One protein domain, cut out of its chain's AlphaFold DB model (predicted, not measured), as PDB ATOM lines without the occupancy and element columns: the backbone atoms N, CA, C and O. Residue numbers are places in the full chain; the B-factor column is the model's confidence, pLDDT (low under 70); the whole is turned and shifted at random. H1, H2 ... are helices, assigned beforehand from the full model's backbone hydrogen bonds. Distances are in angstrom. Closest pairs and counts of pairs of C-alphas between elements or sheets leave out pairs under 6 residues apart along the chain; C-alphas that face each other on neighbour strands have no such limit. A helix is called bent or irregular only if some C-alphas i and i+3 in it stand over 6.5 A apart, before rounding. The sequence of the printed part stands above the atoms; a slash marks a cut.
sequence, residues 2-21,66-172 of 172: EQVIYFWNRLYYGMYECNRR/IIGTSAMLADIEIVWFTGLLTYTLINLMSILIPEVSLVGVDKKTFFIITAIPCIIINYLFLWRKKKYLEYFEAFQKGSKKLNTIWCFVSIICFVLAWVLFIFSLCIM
ATOM      1  N   GLU A   2      55.071 -18.599 -97.718       86.38
ATOM      2  CA  GLU A   2      54.505 -19.439 -98.793       86.38
ATOM      3  C   GLU A   2      55.077 -20.862 -98.857       86.38
ATOM      4  O   GLU A   2      54.315 -21.814 -98.989       86.38
ATOM      5  N   GLN A   3      56.393 -21.028 -98.686       90.88
ATOM      6  CA  GLN A   3      57.034 -22.351 -98.670       90.88
ATOM      7  C   GLN A   3      56.550 -23.230 -97.508       90.88
ATOM      8  O   GLN A   3      56.328 -24.422 -97.694       90.88
ATOM      9  N   VAL A   4      56.332 -22.639 -96.328       90.94
ATOM     10  CA  VAL A   4      55.806 -23.350 -95.150       90.94
ATOM     11  C   VAL A   4      54.370 -23.793 -95.404       90.94
ATOM     12  O   VAL A   4      54.038 -24.947 -95.165       90.94
ATOM     13  N   ILE A   5      53.535 -22.912 -95.964       93.31
ATOM     14  CA  ILE A   5      52.155 -23.246 -96.340       93.31
ATOM     15  C   ILE A   5      52.139 -24.364 -97.389       93.31
ATOM     16  O   ILE A   5      51.373 -25.317 -97.256       93.31
ATOM     17  N   TYR A   6      52.992 -24.276 -98.412       94.44
ATOM     18  CA  TYR A   6      53.122 -25.316 -99.432       94.44
ATOM     19  C   TYR A   6      53.521 -26.659 -98.814       94.44
ATOM     20  O   TYR A   6      52.897 -27.676 -99.104       94.44
ATOM     21  N   PHE A   7      54.527 -26.658 -97.936       95.06
ATOM     22  CA  PHE A   7      54.983 -27.847 -97.223       95.06
ATOM     23  C   PHE A   7      53.867 -28.456 -96.362       95.06
ATOM     24  O   PHE A   7      53.622 -29.656 -96.442       95.06
ATOM     25  N   TRP A   8      53.125 -27.631 -95.619       95.81
ATOM     26  CA  TRP A   8      52.000 -28.085 -94.795       95.81
ATOM     27  C   TRP A   8      50.897 -28.737 -95.636       95.81
ATOM     28  O   TRP A   8      50.421 -29.823 -95.318       95.81
ATOM     29  N   ASN A   9      50.546 -28.118 -96.767       96.50
ATOM     30  CA  ASN A   9      49.566 -28.676 -97.699       96.50
ATOM     31  C   ASN A   9      50.082 -29.953 -98.382       96.50
ATOM     32  O   ASN A   9      49.294 -30.848 -98.678       96.50
ATOM     33  N   ARG A  10      51.396 -30.074 -98.613       96.31
ATOM     34  CA  ARG A  10      52.017 -31.303 -99.125       96.31
ATOM     35  C   ARG A  10      51.951 -32.452 -98.130       96.31
ATOM     36  O   ARG A  10      51.642 -33.562 -98.558       96.31
ATOM     37  N   LEU A  11      52.203 -32.185 -96.849       97.19
ATOM     38  CA  LEU A  11      52.047 -33.177 -95.784       97.19
ATOM     39  C   LEU A  11      50.595 -33.641 -95.679       97.19
ATOM     40  O   LEU A  11      50.316 -34.835 -95.725       97.19
ATOM     41  N   TYR A  12      49.666 -32.688 -95.632       97.06
ATOM     42  CA  TYR A  12      48.244 -32.987 -95.530       97.06
ATOM     43  C   TYR A  12      47.722 -33.780 -96.741       97.06
ATOM     44  O   TYR A  12      47.035 -34.789 -96.587       97.06
ATOM     45  N   TYR A  13      48.122 -33.403 -97.959       96.56
ATOM     46  CA  TYR A  13      47.791 -34.178 -99.155       96.56
ATOM     47  C   TYR A  13      48.443 -35.564 -99.160       96.56
ATOM     48  O   TYR A  13      47.836 -36.526 -99.625       96.56
ATOM     49  N   GLY A  14      49.675 -35.689 -98.662       96.31
ATOM     50  CA  GLY A  14      50.356 -36.975 -98.556       96.31
ATOM     51  C   GLY A  14      49.637 -37.929 -97.603       96.31
ATOM     52  O   GLY A  14      49.401 -39.068 -97.993       96.31
ATOM     53  N   MET A  15      49.215 -37.451 -96.426       96.38
ATOM     54  CA  MET A  15      48.351 -38.172 -95.475       96.38
ATOM     55  C   MET A  15      47.051 -38.641 -96.140       96.38
ATOM     56  O   MET A  15      46.742 -39.833 -96.159       96.38
ATOM     57  N   TYR A  16      46.339 -37.721 -96.798       95.50
ATOM     58  CA  TYR A  16      45.127 -38.035 -97.556       95.50
ATOM     59  C   TYR A  16      45.368 -39.094 -98.642       95.50
ATOM     60  O   TYR A  16      44.618 -40.063 -98.742       95.50
ATOM     61  N   GLU A  17      46.431 -38.962 -99.436       93.50
ATOM     62  CA  GLU A  17      46.767 -39.909-100.502       93.50
ATOM     63  C   GLU A  17      47.151 -41.286 -99.944       93.50
ATOM     64  O   GLU A  17      46.807 -42.304-100.549       93.50
ATOM     65  N   CYS A  18      47.830 -41.345 -98.796       93.25
ATOM     66  CA  CYS A  18      48.111 -42.604 -98.118       93.25
ATOM     67  C   CYS A  18      46.812 -43.270 -97.640       93.25
ATOM     68  O   CYS A  18      46.583 -44.435 -97.969       93.25
ATOM     69  N   ASN A  19      45.920 -42.531 -96.971       92.38
ATOM     70  CA  ASN A  19      44.616 -43.040 -96.533       92.38
ATOM     71  C   ASN A  19      43.760 -43.519 -97.707       92.38
ATOM     72  O   ASN A  19      43.221 -44.623 -97.682       92.38
ATOM     73  N   ARG A  20      43.747 -42.764 -98.806       90.69
ATOM     74  CA  ARG A  20      43.070 -43.137-100.050       90.69
ATOM     75  C   ARG A  20      43.587 -44.459-100.624       90.69
ATOM     76  O   ARG A  20      42.812 -45.299-101.085       90.69
ATOM     77  N   ARG A  21      44.909 -44.662-100.626       90.19
ATOM     78  CA  ARG A  21      45.536 -45.922-101.071       90.19
ATOM     79  C   ARG A  21      45.198 -47.073-100.134       90.19
ATOM     80  O   ARG A  21      44.933 -48.173-100.622       90.19
ATOM     81  N   ILE A  66      36.410 -33.679 -99.768       82.44
ATOM     82  CA  ILE A  66      35.562 -32.774 -98.977       82.44
ATOM     83  C   ILE A  66      34.904 -33.515 -97.806       82.44
ATOM     84  O   ILE A  66      34.853 -32.980 -96.707       82.44
ATOM     85  N   ILE A  67      34.366 -34.718 -98.044       81.81
ATOM     86  CA  ILE A  67      33.557 -35.463 -97.053       81.81
ATOM     87  C   ILE A  67      33.936 -36.943 -96.916       81.81
ATOM     88  O   ILE A  67      33.289 -37.683 -96.180       81.81
ATOM     89  N   GLY A  68      34.917 -37.410 -97.682       82.94
ATOM     90  CA  GLY A  68      35.298 -38.814 -97.699       82.94
ATOM     91  C   GLY A  68      36.039 -39.216 -96.429       82.94
ATOM     92  O   GLY A  68      36.720 -38.401 -95.804       82.94
ATOM     93  N   THR A  69      35.960 -40.498 -96.079       84.62
ATOM     94  CA  THR A  69      36.692 -41.075 -94.945       84.62
ATOM     95  C   THR A  69      38.189 -40.787 -95.024       84.62
ATOM     96  O   THR A  69      38.784 -40.438 -94.009       84.62
ATOM     97  N   SER A  70      38.801 -40.845 -96.215       88.06
ATOM     98  CA  SER A  70      40.231 -40.545 -96.354       88.06
ATOM     99  C   SER A  70      40.560 -39.087 -96.001       88.06
ATOM    100  O   SER A  70      41.640 -38.818 -95.481       88.06
ATOM    101  N   ALA A  71      39.646 -38.146 -96.275       88.69
ATOM    102  CA  ALA A  71      39.808 -36.736 -95.914       88.69
ATOM    103  C   ALA A  71      39.648 -36.533 -94.405       88.69
ATOM    104  O   ALA A  71      40.500 -35.906 -93.787       88.69
ATOM    105  N   MET A  72      38.636 -37.160 -93.797       91.44
ATOM    106  CA  MET A  72      38.436 -37.123 -92.345       91.44
ATOM    107  C   MET A  72      39.633 -37.708 -91.580       91.44
ATOM    108  O   MET A  72      40.069 -37.134 -90.585       91.44
ATOM    109  N   LEU A  73      40.189 -38.834 -92.038       92.62
ATOM    110  CA  LEU A  73      41.392 -39.417 -91.436       92.62
ATOM    111  C   LEU A  73      42.594 -38.484 -91.579       92.62
ATOM    112  O   LEU A  73      43.303 -38.262 -90.602       92.62
ATOM    113  N   ALA A  74      42.784 -37.877 -92.751       94.38
ATOM    114  CA  ALA A  74      43.847 -36.897 -92.951       94.38
ATOM    115  C   ALA A  74      43.671 -35.649 -92.066       94.38
ATOM    116  O   ALA A  74      44.664 -35.111 -91.582       94.38
ATOM    117  N   ASP A  75      42.434 -35.193 -91.830       93.38
ATOM    118  CA  ASP A  75      42.139 -34.083 -90.912       93.38
ATOM    119  C   ASP A  75      42.530 -34.433 -89.474       93.38
ATOM    120  O   ASP A  75      43.161 -33.634 -88.781       93.38
ATOM    121  N   ILE A  76      42.198 -35.645 -89.028       93.81
ATOM    122  CA  ILE A  76      42.594 -36.136 -87.706       93.81
ATOM    123  C   ILE A  76      44.119 -36.244 -87.618       93.81
ATOM    124  O   ILE A  76      44.705 -35.770 -86.648       93.81
ATOM    125  N   GLU A  77      44.767 -36.829 -88.624       95.12
ATOM    126  CA  GLU A  77      46.221 -37.007 -88.665       95.12
ATOM    127  C   GLU A  77      46.966 -35.678 -88.639       95.12
ATOM    128  O   GLU A  77      47.925 -35.542 -87.881       95.12
ATOM    129  N   ILE A  78      46.530 -34.681 -89.415       95.62
ATOM    130  CA  ILE A  78      47.217 -33.391 -89.452       95.62
ATOM    131  C   ILE A  78      47.015 -32.621 -88.145       95.62
ATOM    132  O   ILE A  78      47.971 -32.047 -87.625       95.62
ATOM    133  N   VAL A  79      45.824 -32.682 -87.534       94.81
ATOM    134  CA  VAL A  79      45.590 -32.116 -86.195       94.81
ATOM    135  C   VAL A  79      46.458 -32.819 -85.157       94.81
ATOM    136  O   VAL A  79      47.136 -32.153 -84.372       94.81
ATOM    137  N   TRP A  80      46.505 -34.149 -85.186       94.50
ATOM    138  CA  TRP A  80      47.328 -34.942 -84.282       94.50
ATOM    139  C   TRP A  80      48.813 -34.609 -84.433       94.50
ATOM    140  O   TRP A  80      49.499 -34.353 -83.448       94.50
ATOM    141  N   PHE A  81      49.296 -34.530 -85.673       95.50
ATOM    142  CA  PHE A  81      50.657 -34.127 -86.005       95.50
ATOM    143  C   PHE A  81      50.997 -32.760 -85.408       95.50
ATOM    144  O   PHE A  81      52.019 -32.608 -84.740       95.50
ATOM    145  N   THR A  82      50.113 -31.774 -85.579       95.25
ATOM    146  CA  THR A  82      50.315 -30.445 -84.987       95.25
ATOM    147  C   THR A  82      50.284 -30.454 -83.463       95.25
ATOM    148  O   THR A  82      51.058 -29.724 -82.844       95.25
ATOM    149  N   GLY A  83      49.459 -31.313 -82.857       93.19
ATOM    150  CA  GLY A  83      49.398 -31.519 -81.409       93.19
ATOM    151  C   GLY A  83      50.712 -32.038 -80.856       93.19
ATOM    152  O   GLY A  83      51.272 -31.439 -79.937       93.19
ATOM    153  N   LEU A  84      51.244 -33.095 -81.473       93.75
ATOM    154  CA  LEU A  84      52.533 -33.676 -81.101       93.75
ATOM    155  C   LEU A  84      53.656 -32.642 -81.181       93.75
ATOM    156  O   LEU A  84      54.435 -32.515 -80.238       93.75
ATOM    157  N   LEU A  85      53.722 -31.871 -82.270       94.19
ATOM    158  CA  LEU A  85      54.741 -30.834 -82.432       94.19
ATOM    159  C   LEU A  85      54.597 -29.710 -81.405       94.19
ATOM    160  O   LEU A  85      55.590 -29.316 -80.801       94.19
ATOM    161  N   THR A  86      53.376 -29.220 -81.175       92.25
ATOM    162  CA  THR A  86      53.107 -28.163 -80.187       92.25
ATOM    163  C   THR A  86      53.558 -28.605 -78.802       92.25
ATOM    164  O   THR A  86      54.257 -27.869 -78.112       92.25
ATOM    165  N   TYR A  87      53.225 -29.837 -78.419       89.56
ATOM    166  CA  TYR A  87      53.601 -30.367 -77.117       89.56
ATOM    167  C   TYR A  87      55.107 -30.585 -76.978       89.56
ATOM    168  O   TYR A  87      55.706 -30.192 -75.983       89.56
ATOM    169  N   THR A  88      55.729 -31.148 -78.015       92.12
ATOM    170  CA  THR A  88      57.185 -31.324 -78.075       92.12
ATOM    171  C   THR A  88      57.890 -29.983 -77.882       92.12
ATOM    172  O   THR A  88      58.819 -29.886 -77.088       92.12
ATOM    173  N   LEU A  89      57.432 -28.934 -78.572       91.94
ATOM    174  CA  LEU A  89      57.997 -27.592 -78.442       91.94
ATOM    175  C   LEU A  89      57.843 -27.050 -77.022       91.94
ATOM    176  O   LEU A  89      58.806 -26.515 -76.487       91.94
ATOM    177  N   ILE A  90      56.676 -27.213 -76.398       90.69
ATOM    178  CA  ILE A  90      56.447 -26.752 -75.024       90.69
ATOM    179  C   ILE A  90      57.375 -27.474 -74.037       90.69
ATOM    180  O   ILE A  90      58.044 -26.812 -73.246       90.69
ATOM    181  N   ASN A  91      57.502 -28.801 -74.130       90.44
ATOM    182  CA  ASN A  91      58.414 -29.570 -73.276       90.44
ATOM    183  C   ASN A  91      59.871 -29.122 -73.450       90.44
ATOM    184  O   ASN A  91      60.570 -28.890 -72.469       90.44
ATOM    185  N   LEU A  92      60.326 -28.945 -74.695       90.88
ATOM    186  CA  LEU A  92      61.689 -28.484 -74.968       90.88
ATOM    187  C   LEU A  92      61.928 -27.057 -74.458       90.88
ATOM    188  O   LEU A  92      62.984 -26.779 -73.897       90.88
ATOM    189  N   MET A  93      60.951 -26.157 -74.607       90.31
ATOM    190  CA  MET A  93      61.028 -24.795 -74.064       90.31
ATOM    191  C   MET A  93      61.090 -24.790 -72.535       90.31
ATOM    192  O   MET A  93      61.768 -23.943 -71.959       90.31
ATOM    193  N   SER A  94      60.441 -25.757 -71.890       90.69
ATOM    194  CA  SER A  94      60.401 -25.878 -70.429       90.69
ATOM    195  C   SER A  94      61.764 -26.204 -69.812       90.69
ATOM    196  O   SER A  94      61.997 -25.887 -68.652       90.69
ATOM    197  N   ILE A  95      62.695 -26.765 -70.594       88.62
ATOM    198  CA  ILE A  95      64.095 -26.970 -70.181       88.62
ATOM    199  C   ILE A  95      64.795 -25.623 -69.948       88.62
ATOM    200  O   ILE A  95      65.631 -25.495 -69.058       88.62
ATOM    201  N   LEU A  96      64.471 -24.621 -70.770       90.25
ATOM    202  CA  LEU A  96      65.078 -23.291 -70.714       90.25
ATOM    203  C   LEU A  96      64.297 -22.339 -69.803       90.25
ATOM    204  O   LEU A  96      64.891 -21.456 -69.190       90.25
ATOM    205  N   ILE A  97      62.974 -22.499 -69.753       90.56
ATOM    206  CA  ILE A  97      62.043 -21.629 -69.032       90.56
ATOM    207  C   ILE A  97      61.077 -22.526 -68.242       90.56
ATOM    208  O   ILE A  97      60.022 -22.894 -68.771       90.56
ATOM    209  N   PRO A  98      61.421 -22.915 -67.000       85.69
ATOM    210  CA  PRO A  98      60.636 -23.864 -66.210       85.69
ATOM    211  C   PRO A  98      59.165 -23.468 -66.023       85.69
ATOM    212  O   PRO A  98      58.307 -24.340 -65.906       85.69
ATOM    213  N   GLU A  99      58.844 -22.171 -66.052       85.25
ATOM    214  CA  GLU A  99      57.479 -21.645 -65.919       85.25
ATOM    215  C   GLU A  99      56.555 -22.015 -67.090       85.25
ATOM    216  O   GLU A  99      55.335 -21.933 -66.965       85.25
ATOM    217  N   VAL A 100      57.119 -22.413 -68.235       85.12
ATOM    218  CA  VAL A 100      56.363 -22.847 -69.425       85.12
ATOM    219  C   VAL A 100      55.935 -24.320 -69.315       85.12
ATOM    220  O   VAL A 100      55.119 -24.789 -70.112       85.12
ATOM    221  N   SER A 101      56.442 -25.040 -68.309       85.19
ATOM    222  CA  SER A 101      56.146 -26.452 -68.093       85.19
ATOM    223  C   SER A 101      54.657 -26.710 -67.904       85.19
ATOM    224  O   SER A 101      53.983 -26.089 -67.083       85.19
ATOM    225  N   LEU A 102      54.148 -27.692 -68.650       82.44
ATOM    226  CA  LEU A 102      52.782 -28.190 -68.491       82.44
ATOM    227  C   LEU A 102      52.676 -29.272 -67.407       82.44
ATOM    228  O   LEU A 102      51.592 -29.822 -67.191       82.44
ATOM    229  N   VAL A 103      53.777 -29.587 -66.717       81.69
ATOM    230  CA  VAL A 103      53.780 -30.542 -65.604       81.69
ATOM    231  C   VAL A 103      52.902 -30.003 -64.478       81.69
ATOM    232  O   VAL A 103      53.129 -28.922 -63.945       81.69
ATOM    233  N   GLY A 104      51.873 -30.768 -64.110       78.12
ATOM    234  CA  GLY A 104      50.933 -30.397 -63.049       78.12
ATOM    235  C   GLY A 104      49.750 -29.535 -63.502       78.12
ATOM    236  O   GLY A 104      48.868 -29.263 -62.688       78.12
ATOM    237  N   VAL A 105      49.671 -29.157 -64.783       85.62
ATOM    238  CA  VAL A 105      48.483 -28.499 -65.348       85.62
ATOM    239  C   VAL A 105      47.316 -29.490 -65.396       85.62
ATOM    240  O   VAL A 105      47.476 -30.659 -65.754       85.62
ATOM    241  N   ASP A 106      46.112 -29.037 -65.039       89.81
ATOM    242  CA  ASP A 106      44.931 -29.892 -65.091       89.81
ATOM    243  C   ASP A 106      44.567 -30.282 -66.536       89.81
ATOM    244  O   ASP A 106      44.850 -29.574 -67.507       89.81
ATOM    245  N   LYS A 107      43.871 -31.415 -66.689       86.50
ATOM    246  CA  LYS A 107      43.548 -31.994 -68.003       86.50
ATOM    247  C   LYS A 107      42.790 -31.040 -68.934       86.50
ATOM    248  O   LYS A 107      42.965 -31.130 -70.149       86.50
ATOM    249  N   LYS A 108      41.928 -30.162 -68.405       89.62
ATOM    250  CA  LYS A 108      41.140 -29.241 -69.239       89.62
ATOM    251  C   LYS A 108      42.030 -28.131 -69.774       89.62
ATOM    252  O   LYS A 108      42.023 -27.880 -70.976       89.62
ATOM    253  N   THR A 109      42.822 -27.515 -68.904       86.62
ATOM    254  CA  THR A 109      43.758 -26.452 -69.287       86.62
ATOM    255  C   THR A 109      44.813 -26.974 -70.259       86.62
ATOM    256  O   THR A 109      45.064 -26.347 -71.286       86.62
ATOM    257  N   PHE A 110      45.328 -28.184 -70.026       83.00
ATOM    258  CA  PHE A 110      46.209 -28.886 -70.959       83.00
ATOM    259  C   PHE A 110      45.588 -29.020 -72.355       83.00
ATOM    260  O   PHE A 110      46.214 -28.695 -73.368       83.00
ATOM    261  N   PHE A 111      44.338 -29.487 -72.422       83.31
ATOM    262  CA  PHE A 111      43.639 -29.663 -73.691       83.31
ATOM    263  C   PHE A 111      43.418 -28.325 -74.401       83.31
ATOM    264  O   PHE A 111      43.578 -28.242 -75.610       83.31
ATOM    265  N   ILE A 112      43.104 -27.258 -73.667       87.25
ATOM    266  CA  ILE A 112      42.919 -25.916 -74.234       87.25
ATOM    267  C   ILE A 112      44.230 -25.388 -74.833       87.25
ATOM    268  O   ILE A 112      44.242 -24.950 -75.985       87.25
ATOM    269  N   ILE A 113      45.335 -25.476 -74.082       84.62
ATOM    270  CA  ILE A 113      46.661 -24.999 -74.508       84.62
ATOM    271  C   ILE A 113      47.167 -25.766 -75.731       84.62
ATOM    272  O   ILE A 113      47.866 -25.199 -76.562       84.62
ATOM    273  N   THR A 114      46.798 -27.038 -75.880       82.38
ATOM    274  CA  THR A 114      47.216 -27.855 -77.027       82.38
ATOM    275  C   THR A 114      46.259 -27.721 -78.212       82.38
ATOM    276  O   THR A 114      46.699 -27.465 -79.331       82.38
ATOM    277  N   ALA A 115      44.948 -27.824 -78.001       87.00
ATOM    278  CA  ALA A 115      43.960 -27.832 -79.075       87.00
ATOM    279  C   ALA A 115      43.820 -26.475 -79.775       87.00
ATOM    280  O   ALA A 115      43.704 -26.441 -81.002       87.00
ATOM    281  N   ILE A 116      43.853 -25.355 -79.039       89.00
ATOM    282  CA  ILE A 116      43.657 -24.023 -79.631       89.00
ATOM    283  C   ILE A 116      44.758 -23.694 -80.654       89.00
ATOM    284  O   ILE A 116      44.409 -23.420 -81.807       89.00
ATOM    285  N   PRO A 117      46.065 -23.762 -80.322       89.12
ATOM    286  CA  PRO A 117      47.123 -23.520 -81.301       89.12
ATOM    287  C   PRO A 117      47.048 -24.474 -82.490       89.12
ATOM    288  O   PRO A 117      47.196 -24.038 -83.629       89.12
ATOM    289  N   CYS A 118      46.745 -25.753 -82.251       92.56
ATOM    290  CA  CYS A 118      46.645 -26.752 -83.313       92.56
ATOM    291  C   CYS A 118      45.541 -26.419 -84.317       92.56
ATOM    292  O   CYS A 118      45.771 -26.434 -85.529       92.56
ATOM    293  N   ILE A 119      44.348 -26.073 -83.828       92.00
ATOM    294  CA  ILE A 119      43.230 -25.673 -84.687       92.00
ATOM    295  C   ILE A 119      43.566 -24.372 -85.416       92.00
ATOM    296  O   ILE A 119      43.331 -24.286 -86.619       92.00
ATOM    297  N   ILE A 120      44.148 -23.380 -84.737       93.25
ATOM    298  CA  ILE A 120      44.511 -22.095 -85.354       93.25
ATOM    299  C   ILE A 120      45.536 -22.293 -86.477       93.25
ATOM    300  O   ILE A 120      45.341 -21.766 -87.574       93.25
ATOM    301  N   ILE A 121      46.601 -23.066 -86.241       93.00
ATOM    302  CA  ILE A 121      47.652 -23.331 -87.235       93.00
ATOM    303  C   ILE A 121      47.054 -24.020 -88.465       93.00
ATOM    304  O   ILE A 121      47.225 -23.533 -89.587       93.00
ATOM    305  N   ASN A 122      46.300 -25.108 -88.275       94.69
ATOM    306  CA  ASN A 122      45.698 -25.837 -89.395       94.69
ATOM    307  C   ASN A 122      44.622 -25.016 -90.110       94.69
ATOM    308  O   ASN A 122      44.558 -25.022 -91.341       94.69
ATOM    309  N   TYR A 123      43.835 -24.228 -89.378       94.19
ATOM    310  CA  TYR A 123      42.876 -23.317 -89.986       94.19
ATOM    311  C   TYR A 123      43.575 -22.298 -90.886       94.19
ATOM    312  O   TYR A 123      43.194 -22.144 -92.045       94.19
ATOM    313  N   LEU A 124      44.623 -21.631 -90.402       93.12
ATOM    314  CA  LEU A 124      45.325 -20.604 -91.171       93.12
ATOM    315  C   LEU A 124      46.084 -21.174 -92.377       93.12
ATOM    316  O   LEU A 124      46.115 -20.523 -93.424       93.12
ATOM    317  N   PHE A 125      46.701 -22.350 -92.241       92.75
ATOM    318  CA  PHE A 125      47.582 -22.906 -93.274       92.75
ATOM    319  C   PHE A 125      46.850 -23.802 -94.283       92.75
ATOM    320  O   PHE A 125      47.291 -23.888 -95.433       92.75
ATOM    321  N   LEU A 126      45.743 -24.439 -93.884       93.69
ATOM    322  CA  LEU A 126      45.029 -25.436 -94.692       93.69
ATOM    323  C   LEU A 126      43.585 -25.015 -94.983       93.69
ATOM    324  O   LEU A 126      43.195 -24.854 -96.142       93.69
ATOM    325  N   TRP A 127      42.772 -24.845 -93.940       92.88
ATOM    326  CA  TRP A 127      41.314 -24.843 -94.102       92.88
ATOM    327  C   TRP A 127      40.712 -23.480 -94.450       92.88
ATOM    328  O   TRP A 127      39.610 -23.420 -95.003       92.88
ATOM    329  N   ARG A 128      41.409 -22.372 -94.170       91.88
ATOM    330  CA  ARG A 128      40.917 -21.017 -94.439       91.88
ATOM    331  C   ARG A 128      40.546 -20.883 -95.914       91.88
ATOM    332  O   ARG A 128      41.375 -21.093 -96.793       91.88
ATOM    333  N   LYS A 129      39.287 -20.510 -96.172       89.94
ATOM    334  CA  LYS A 129      38.708 -20.395 -97.526       89.94
ATOM    335  C   LYS A 129      38.825 -21.681 -98.363       89.94
ATOM    336  O   LYS A 129      38.813 -21.607 -99.582       89.94
ATOM    337  N   LYS A 130      38.927 -22.851 -97.719       88.56
ATOM    338  CA  LYS A 130      39.131 -24.156 -98.370       88.56
ATOM    339  C   LYS A 130      40.391 -24.215 -99.248       88.56
ATOM    340  O   LYS A 130      40.430 -24.972-100.213       88.56
ATOM    341  N   LYS A 131      41.433 -23.449 -98.896       89.75
ATOM    342  CA  LYS A 131      42.685 -23.341 -99.663       89.75
ATOM    343  C   LYS A 131      43.341 -24.697 -99.940       89.75
ATOM    344  O   LYS A 131      43.910 -24.900-101.009       89.75
ATOM    345  N   TYR A 132      43.238 -25.642 -99.006       92.38
ATOM    346  CA  TYR A 132      43.777 -26.987 -99.201       92.38
ATOM    347  C   TYR A 132      43.208 -27.703-100.437       92.38
ATOM    348  O   TYR A 132      43.934 -28.474-101.058       92.38
ATOM    349  N   LEU A 133      41.956 -27.434-100.837       93.50
ATOM    350  CA  LEU A 133      41.349 -28.066-102.014       93.50
ATOM    351  C   LEU A 133      42.045 -27.637-103.309       93.50
ATOM    352  O   LEU A 133      42.269 -28.475-104.179       93.50
ATOM    353  N   GLU A 134      42.451 -26.369-103.410       94.12
ATOM    354  CA  GLU A 134      43.211 -25.856-104.559       94.12
ATOM    355  C   GLU A 134      44.564 -26.575-104.674       94.12
ATOM    356  O   GLU A 134      44.974 -27.001-105.756       94.12
ATOM    357  N   TYR A 135      45.240 -26.783-103.539       93.88
ATOM    358  CA  TYR A 135      46.484 -27.550-103.493       93.88
ATOM    359  C   TYR A 135      46.268 -29.026-103.824       93.88
ATOM    360  O   TYR A 135      47.049 -29.589-104.587       93.88
ATOM    361  N   PHE A 136      45.217 -29.652-103.294       94.25
ATOM    362  CA  PHE A 136      44.889 -31.049-103.579       94.25
ATOM    363  C   PHE A 136      44.651 -31.252-105.074       94.25
ATOM    364  O   PHE A 136      45.229 -32.163-105.663       94.25
ATOM    365  N   GLU A 137      43.878 -30.369-105.708       93.81
ATOM    366  CA  GLU A 137      43.634 -30.410-107.148       93.81
ATOM    367  C   GLU A 137      44.937 -30.244-107.947       93.81
ATOM    368  O   GLU A 137      45.221 -31.034-108.854       93.81
ATOM    369  N   ALA A 138      45.770 -29.263-107.583       94.12
ATOM    370  CA  ALA A 138      47.059 -29.034-108.230       94.12
ATOM    371  C   ALA A 138      48.007 -30.237-108.080       94.12
ATOM    372  O   ALA A 138      48.656 -30.657-109.041       94.12
ATOM    373  N   PHE A 139      48.080 -30.835-106.889       95.12
ATOM    374  CA  PHE A 139      48.929 -31.994-106.628       95.12
ATOM    375  C   PHE A 139      48.413 -33.241-107.332       95.12
ATOM    376  O   PHE A 139      49.213 -33.972-107.916       95.12
ATOM    377  N   GLN A 140      47.101 -33.464-107.354       91.25
ATOM    378  CA  GLN A 140      46.484 -34.598-108.032       91.25
ATOM    379  C   GLN A 140      46.714 -34.565-109.548       91.25
ATOM    380  O   GLN A 140      46.985 -35.613-110.139       91.25
ATOM    381  N   LYS A 141      46.665 -33.376-110.168       92.62
ATOM    382  CA  LYS A 141      47.004 -33.171-111.590       92.62
ATOM    383  C   LYS A 141      48.510 -33.254-111.875       92.62
ATOM    384  O   LYS A 141      48.907 -33.420-113.025       92.62
ATOM    385  N   GLY A 142      49.344 -33.134-110.842       90.88
ATOM    386  CA  GLY A 142      50.799 -33.186-110.941       90.88
ATOM    387  C   GLY A 142      51.384 -34.598-111.103       90.88
ATOM    388  O   GLY A 142      50.729 -35.567-111.483       90.88
ATOM    389  N   SER A 143      52.679 -34.731-110.799       92.38
ATOM    390  CA  SER A 143      53.418 -35.991-110.967       92.38
ATOM    391  C   SER A 143      53.012 -37.067-109.950       92.38
ATOM    392  O   SER A 143      53.202 -36.911-108.742       92.38
ATOM    393  N   LYS A 144      52.571 -38.235-110.445       91.44
ATOM    394  CA  LYS A 144      52.285 -39.428-109.617       91.44
ATOM    395  C   LYS A 144      53.492 -39.899-108.801       91.44
ATOM    396  O   LYS A 144      53.328 -40.353-107.665       91.44
ATOM    397  N   LYS A 145      54.701 -39.798-109.367       94.00
ATOM    398  CA  LYS A 145      55.948 -40.148-108.668       94.00
ATOM    399  C   LYS A 145      56.151 -39.220-107.474       94.00
ATOM    400  O   LYS A 145      56.378 -39.694-106.367       94.00
ATOM    401  N   LEU A 146      55.983 -37.916-107.691       93.50
ATOM    402  CA  LEU A 146      56.128 -36.910-106.644       93.50
ATOM    403  C   LEU A 146      55.088 -37.095-105.531       93.50
ATOM    404  O   LEU A 146      55.443 -37.065-104.361       93.50
ATOM    405  N   ASN A 147      53.831 -37.375-105.876       93.31
ATOM    406  CA  ASN A 147      52.784 -37.633-104.881       93.31
ATOM    407  C   ASN A 147      53.055 -38.895-104.054       93.31
ATOM    408  O   ASN A 147      52.782 -38.924-102.861       93.31
ATOM    409  N   THR A 148      53.634 -39.929-104.669       94.00
ATOM    410  CA  THR A 148      54.064 -41.130-103.941       94.00
ATOM    411  C   THR A 148      55.186 -40.819-102.957       94.00
ATOM    412  O   THR A 148      55.105 -41.250-101.813       94.00
ATOM    413  N   ILE A 149      56.188 -40.039-103.373       95.50
ATOM    414  CA  ILE A 149      57.264 -39.590-102.477       95.50
ATOM    415  C   ILE A 149      56.666 -38.818-101.298       95.50
ATOM    416  O   ILE A 149      56.976 -39.131-100.156       95.50
ATOM    417  N   TRP A 150      55.759 -37.873-101.555       96.19
ATOM    418  CA  TRP A 150      55.130 -37.089-100.493       96.19
ATOM    419  C   TRP A 150      54.242 -37.909 -99.554       96.19
ATOM    420  O   TRP A 150      54.219 -37.604 -98.368       96.19
ATOM    421  N   CYS A 151      53.576 -38.968-100.024       95.06
ATOM    422  CA  CYS A 151      52.890 -39.911 -99.133       95.06
ATOM    423  C   CYS A 151      53.888 -40.551 -98.145       95.06
ATOM    424  O   CYS A 151      53.680 -40.481 -96.936       95.06
ATOM    425  N   PHE A 152      55.035 -41.054 -98.619       95.81
ATOM    426  CA  PHE A 152      56.070 -41.591 -97.721       95.81
ATOM    427  C   PHE A 152      56.670 -40.533 -96.793       95.81
ATOM    428  O   PHE A 152      56.811 -40.788 -95.600       95.81
ATOM    429  N   VAL A 153      56.984 -39.341 -97.311       96.75
ATOM    430  CA  VAL A 153      57.494 -38.225 -96.498       96.75
ATOM    431  C   VAL A 153      56.506 -37.873 -95.389       96.75
ATOM    432  O   VAL A 153      56.924 -37.681 -94.257       96.75
ATOM    433  N   SER A 154      55.203 -37.854 -95.679       96.50
ATOM    434  CA  SER A 154      54.175 -37.515 -94.688       96.50
ATOM    435  C   SER A 154      54.089 -38.546 -93.568       96.50
ATOM    436  O   SER A 154      54.046 -38.168 -92.400       96.50
ATOM    437  N   ILE A 155      54.157 -39.839 -93.905       94.69
ATOM    438  CA  ILE A 155      54.220 -40.921 -92.912       94.69
ATOM    439  C   ILE A 155      55.490 -40.796 -92.062       94.69
ATOM    440  O   ILE A 155      55.416 -40.864 -90.838       94.69
ATOM    441  N   ILE A 156      56.650 -40.582 -92.689       96.81
ATOM    442  CA  ILE A 156      57.925 -40.432 -91.976       96.81
ATOM    443  C   ILE A 156      57.870 -39.226 -91.036       96.81
ATOM    444  O   ILE A 156      58.230 -39.356 -89.873       96.81
ATOM    445  N   CYS A 157      57.376 -38.075 -91.499       96.88
ATOM    446  CA  CYS A 157      57.191 -36.895 -90.659       96.88
ATOM    447  C   CYS A 157      56.280 -37.195 -89.466       96.88
ATOM    448  O   CYS A 157      56.622 -36.829 -88.345       96.88
ATOM    449  N   PHE A 158      55.164 -37.893 -89.681       95.81
ATOM    450  CA  PHE A 158      54.249 -38.264 -88.605       95.81
ATOM    451  C   PHE A 158      54.911 -39.169 -87.557       95.81
ATOM    452  O   PHE A 158      54.810 -38.907 -86.360       95.81
ATOM    453  N   VAL A 159      55.651 -40.190 -87.997       96.19
ATOM    454  CA  VAL A 159      56.412 -41.080 -87.105       96.19
ATOM    455  C   VAL A 159      57.507 -40.316 -86.360       96.19
ATOM    456  O   VAL A 159      57.671 -40.496 -85.157       96.19
ATOM    457  N   LEU A 160      58.231 -39.421 -87.037       96.75
ATOM    458  CA  LEU A 160      59.247 -38.585 -86.399       96.75
ATOM    459  C   LEU A 160      58.641 -37.659 -85.342       96.75
ATOM    460  O   LEU A 160      59.225 -37.525 -84.274       96.75
ATOM    461  N   ALA A 161      57.468 -37.068 -85.587       96.06
ATOM    462  CA  ALA A 161      56.776 -36.258 -84.583       96.06
ATOM    463  C   ALA A 161      56.411 -37.078 -83.338       96.06
ATOM    464  O   ALA A 161      56.564 -36.586 -82.224       96.06
ATOM    465  N   TRP A 162      55.999 -38.338 -83.507       95.69
ATOM    466  CA  TRP A 162      55.787 -39.261 -82.389       95.69
ATOM    467  C   TRP A 162      57.070 -39.550 -81.612       95.69
ATOM    468  O   TRP A 162      57.076 -39.462 -80.387       95.69
ATOM    469  N   VAL A 163      58.159 -39.877 -82.312       96.19
ATOM    470  CA  VAL A 163      59.456 -40.165 -81.678       96.19
ATOM    471  C   VAL A 163      59.971 -38.943 -80.919       96.19
ATOM    472  O   VAL A 163      60.397 -39.075 -79.776       96.19
ATOM    473  N   LEU A 164      59.883 -37.752 -81.517       95.00
ATOM    474  CA  LEU A 164      60.279 -36.494 -80.884       95.00
ATOM    475  C   LEU A 164      59.415 -36.170 -79.665       95.00
ATOM    476  O   LEU A 164      59.948 -35.763 -78.638       95.00
ATOM    477  N   PHE A 165      58.107 -36.402 -79.752       92.75
ATOM    478  CA  PHE A 165      57.200 -36.237 -78.624       92.75
ATOM    479  C   PHE A 165      57.576 -37.162 -77.464       92.75
ATOM    480  O   PHE A 165      57.767 -36.684 -76.348       92.75
ATOM    481  N   ILE A 166      57.761 -38.460 -77.725       92.62
ATOM    482  CA  ILE A 166      58.177 -39.438 -76.708       92.62
ATOM    483  C   ILE A 166      59.520 -39.033 -76.099       92.62
ATOM    484  O   ILE A 166      59.668 -39.020 -74.884       92.62
ATOM    485  N   PHE A 167      60.485 -38.649 -76.932       93.25
ATOM    486  CA  PHE A 167      61.783 -38.179 -76.464       93.25
ATOM    487  C   PHE A 167      61.661 -36.934 -75.575       93.25
ATOM    488  O   PHE A 167      62.295 -36.871 -74.526       93.25
ATOM    489  N   SER A 168      60.801 -35.979 -75.938       91.00
ATOM    490  CA  SER A 168      60.565 -34.774 -75.134       91.00
ATOM    491  C   SER A 168      59.952 -35.074 -73.765       91.00
ATOM    492  O   SER A 168      60.234 -34.354 -72.815       91.00
ATOM    493  N   LEU A 169      59.160 -36.149 -73.648       87.38
ATOM    494  CA  LEU A 169      58.628 -36.623 -72.369       87.38
ATOM    495  C   LEU A 169      59.702 -37.249 -71.475       87.38
ATOM    496  O   LEU A 169      59.521 -37.275 -70.268       87.38
ATOM    497  N   CYS A 170      60.783 -37.784 -72.047       85.94
ATOM    498  CA  CYS A 170      61.868 -38.394 -71.276       85.94
ATOM    499  C   CYS A 170      62.853 -37.366 -70.700       85.94
ATOM    500  O   CYS A 170      63.603 -37.702 -69.788       85.94
ATOM    501  N   ILE A 171      62.927 -36.168 -71.290       81.38
ATOM    502  CA  ILE A 171      63.863 -35.114 -70.864       81.38
ATOM    503  C   ILE A 171      63.241 -34.200 -69.799       81.38
ATOM    504  O   ILE A 171      63.971 -33.603 -69.011       81.38
ATOM    505  N   MET A 172      61.914 -34.070 -69.815       71.25
ATOM    506  CA  MET A 172      61.136 -33.281 -68.861       71.25
ATOM    507  C   MET A 172      60.876 -34.071 -67.578       71.25
ATOM    508  O   MET A 172      60.951 -33.448 -66.498       71.25
TER     509      MET A 172
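This is residues 2 to 21 and 66 to 172 of the 172 residues of an uncharacterized protein of Bacteroides sp. AF25-38AC (UniProt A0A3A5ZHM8). Helix H2 runs slantwise through the middle between H3a, the first arm of the bent helix H3, and H4, while H1 crosses near the end of the body where H2 begins. H3a, the second arm H3b and H4 make a U round H2 and H1: H3a and H4 are its two long sides, and H3b closes the end near H1. The printed part has 127 residues with four named helices, in the order H1, H2, H3, H4, and no named strand; its class is all helix, and the helix packing is mostly crossed. The whole is compact, with a radius of gyration of the C-alphas of 15.9 A, yet elongated, with spans of 48 by 28 by 27 A.

H1, residues 2 to 21, begins at C-alpha 2 at (54.505, -19.439, -98.793) and is 28.1 A long from first to last C-alpha. H2, residues 69 to 96, measures 41.3 A. H3, residues 107 to 141, was assigned as one helix by its hydrogen bonds but is bent, with C-alphas 126 and 129 8.6 A apart. Its arm H3a, residues 107 to 126, measures 27.5 A and begins at C-alpha 107 at (43.548, -31.994, -68.003). Its arm H3b, residues 129 to 141, measures 20.7 A and is itself irregular, with C-alphas 129 and 132 8.5 A apart. H4, residues 144 to 171, measures 40.7 A and ends at C-alpha 171 at (63.863, -35.114, -70.864).

H1 touches H2 with residues 11 to 20 alone, at a steep tilt of 49 degrees, opposite ways; the closest C-alphas, of Tyr 16 and Ala 74, are 4.9 A apart. H1 touches H4 about perpendicular, at 78 degrees, with the closest C-alphas, of Gly 14 and Cys 151, 3.9 A apart. H1 also touches H3b, where the closest C-alphas, of Tyr 13 and Phe 136, are 6.1 A apart, and H3a, where those of Ile 5 and Phe 125 are 5.5 A apart. H2 touches H3a at a steep tilt of 61 degrees, opposite ways, closest at the C-alphas of Thr 82 and Cys 118, 5.5 A. H2 touches H4 at a tilt of 38 degrees, only just steep, the same way, closest at the C-alphas of Thr 88 and Phe 165, 4.9 A. H3a and H4 are apart, and so are H2 and H3b. Each O i to N i+4 pair is within hydrogen-bond range in H1 and H4, against 22 of 24 in H2, 15 of 16 in H3a and 7 of 9 in H3b.

The two C-alphas farthest apart, of Gly 104 and Lys 141, are 48.8 A apart. Residues 22 to 65 are not printed, and C-alphas 21 and 66 are 16.6 A apart across this cut, which lies in the link from H1 to H2. The link from H2 to H3 is short and that from H3 to H4 is tight. The mean pLDDT of the printed part is 91.4, and no printed residue is under 70.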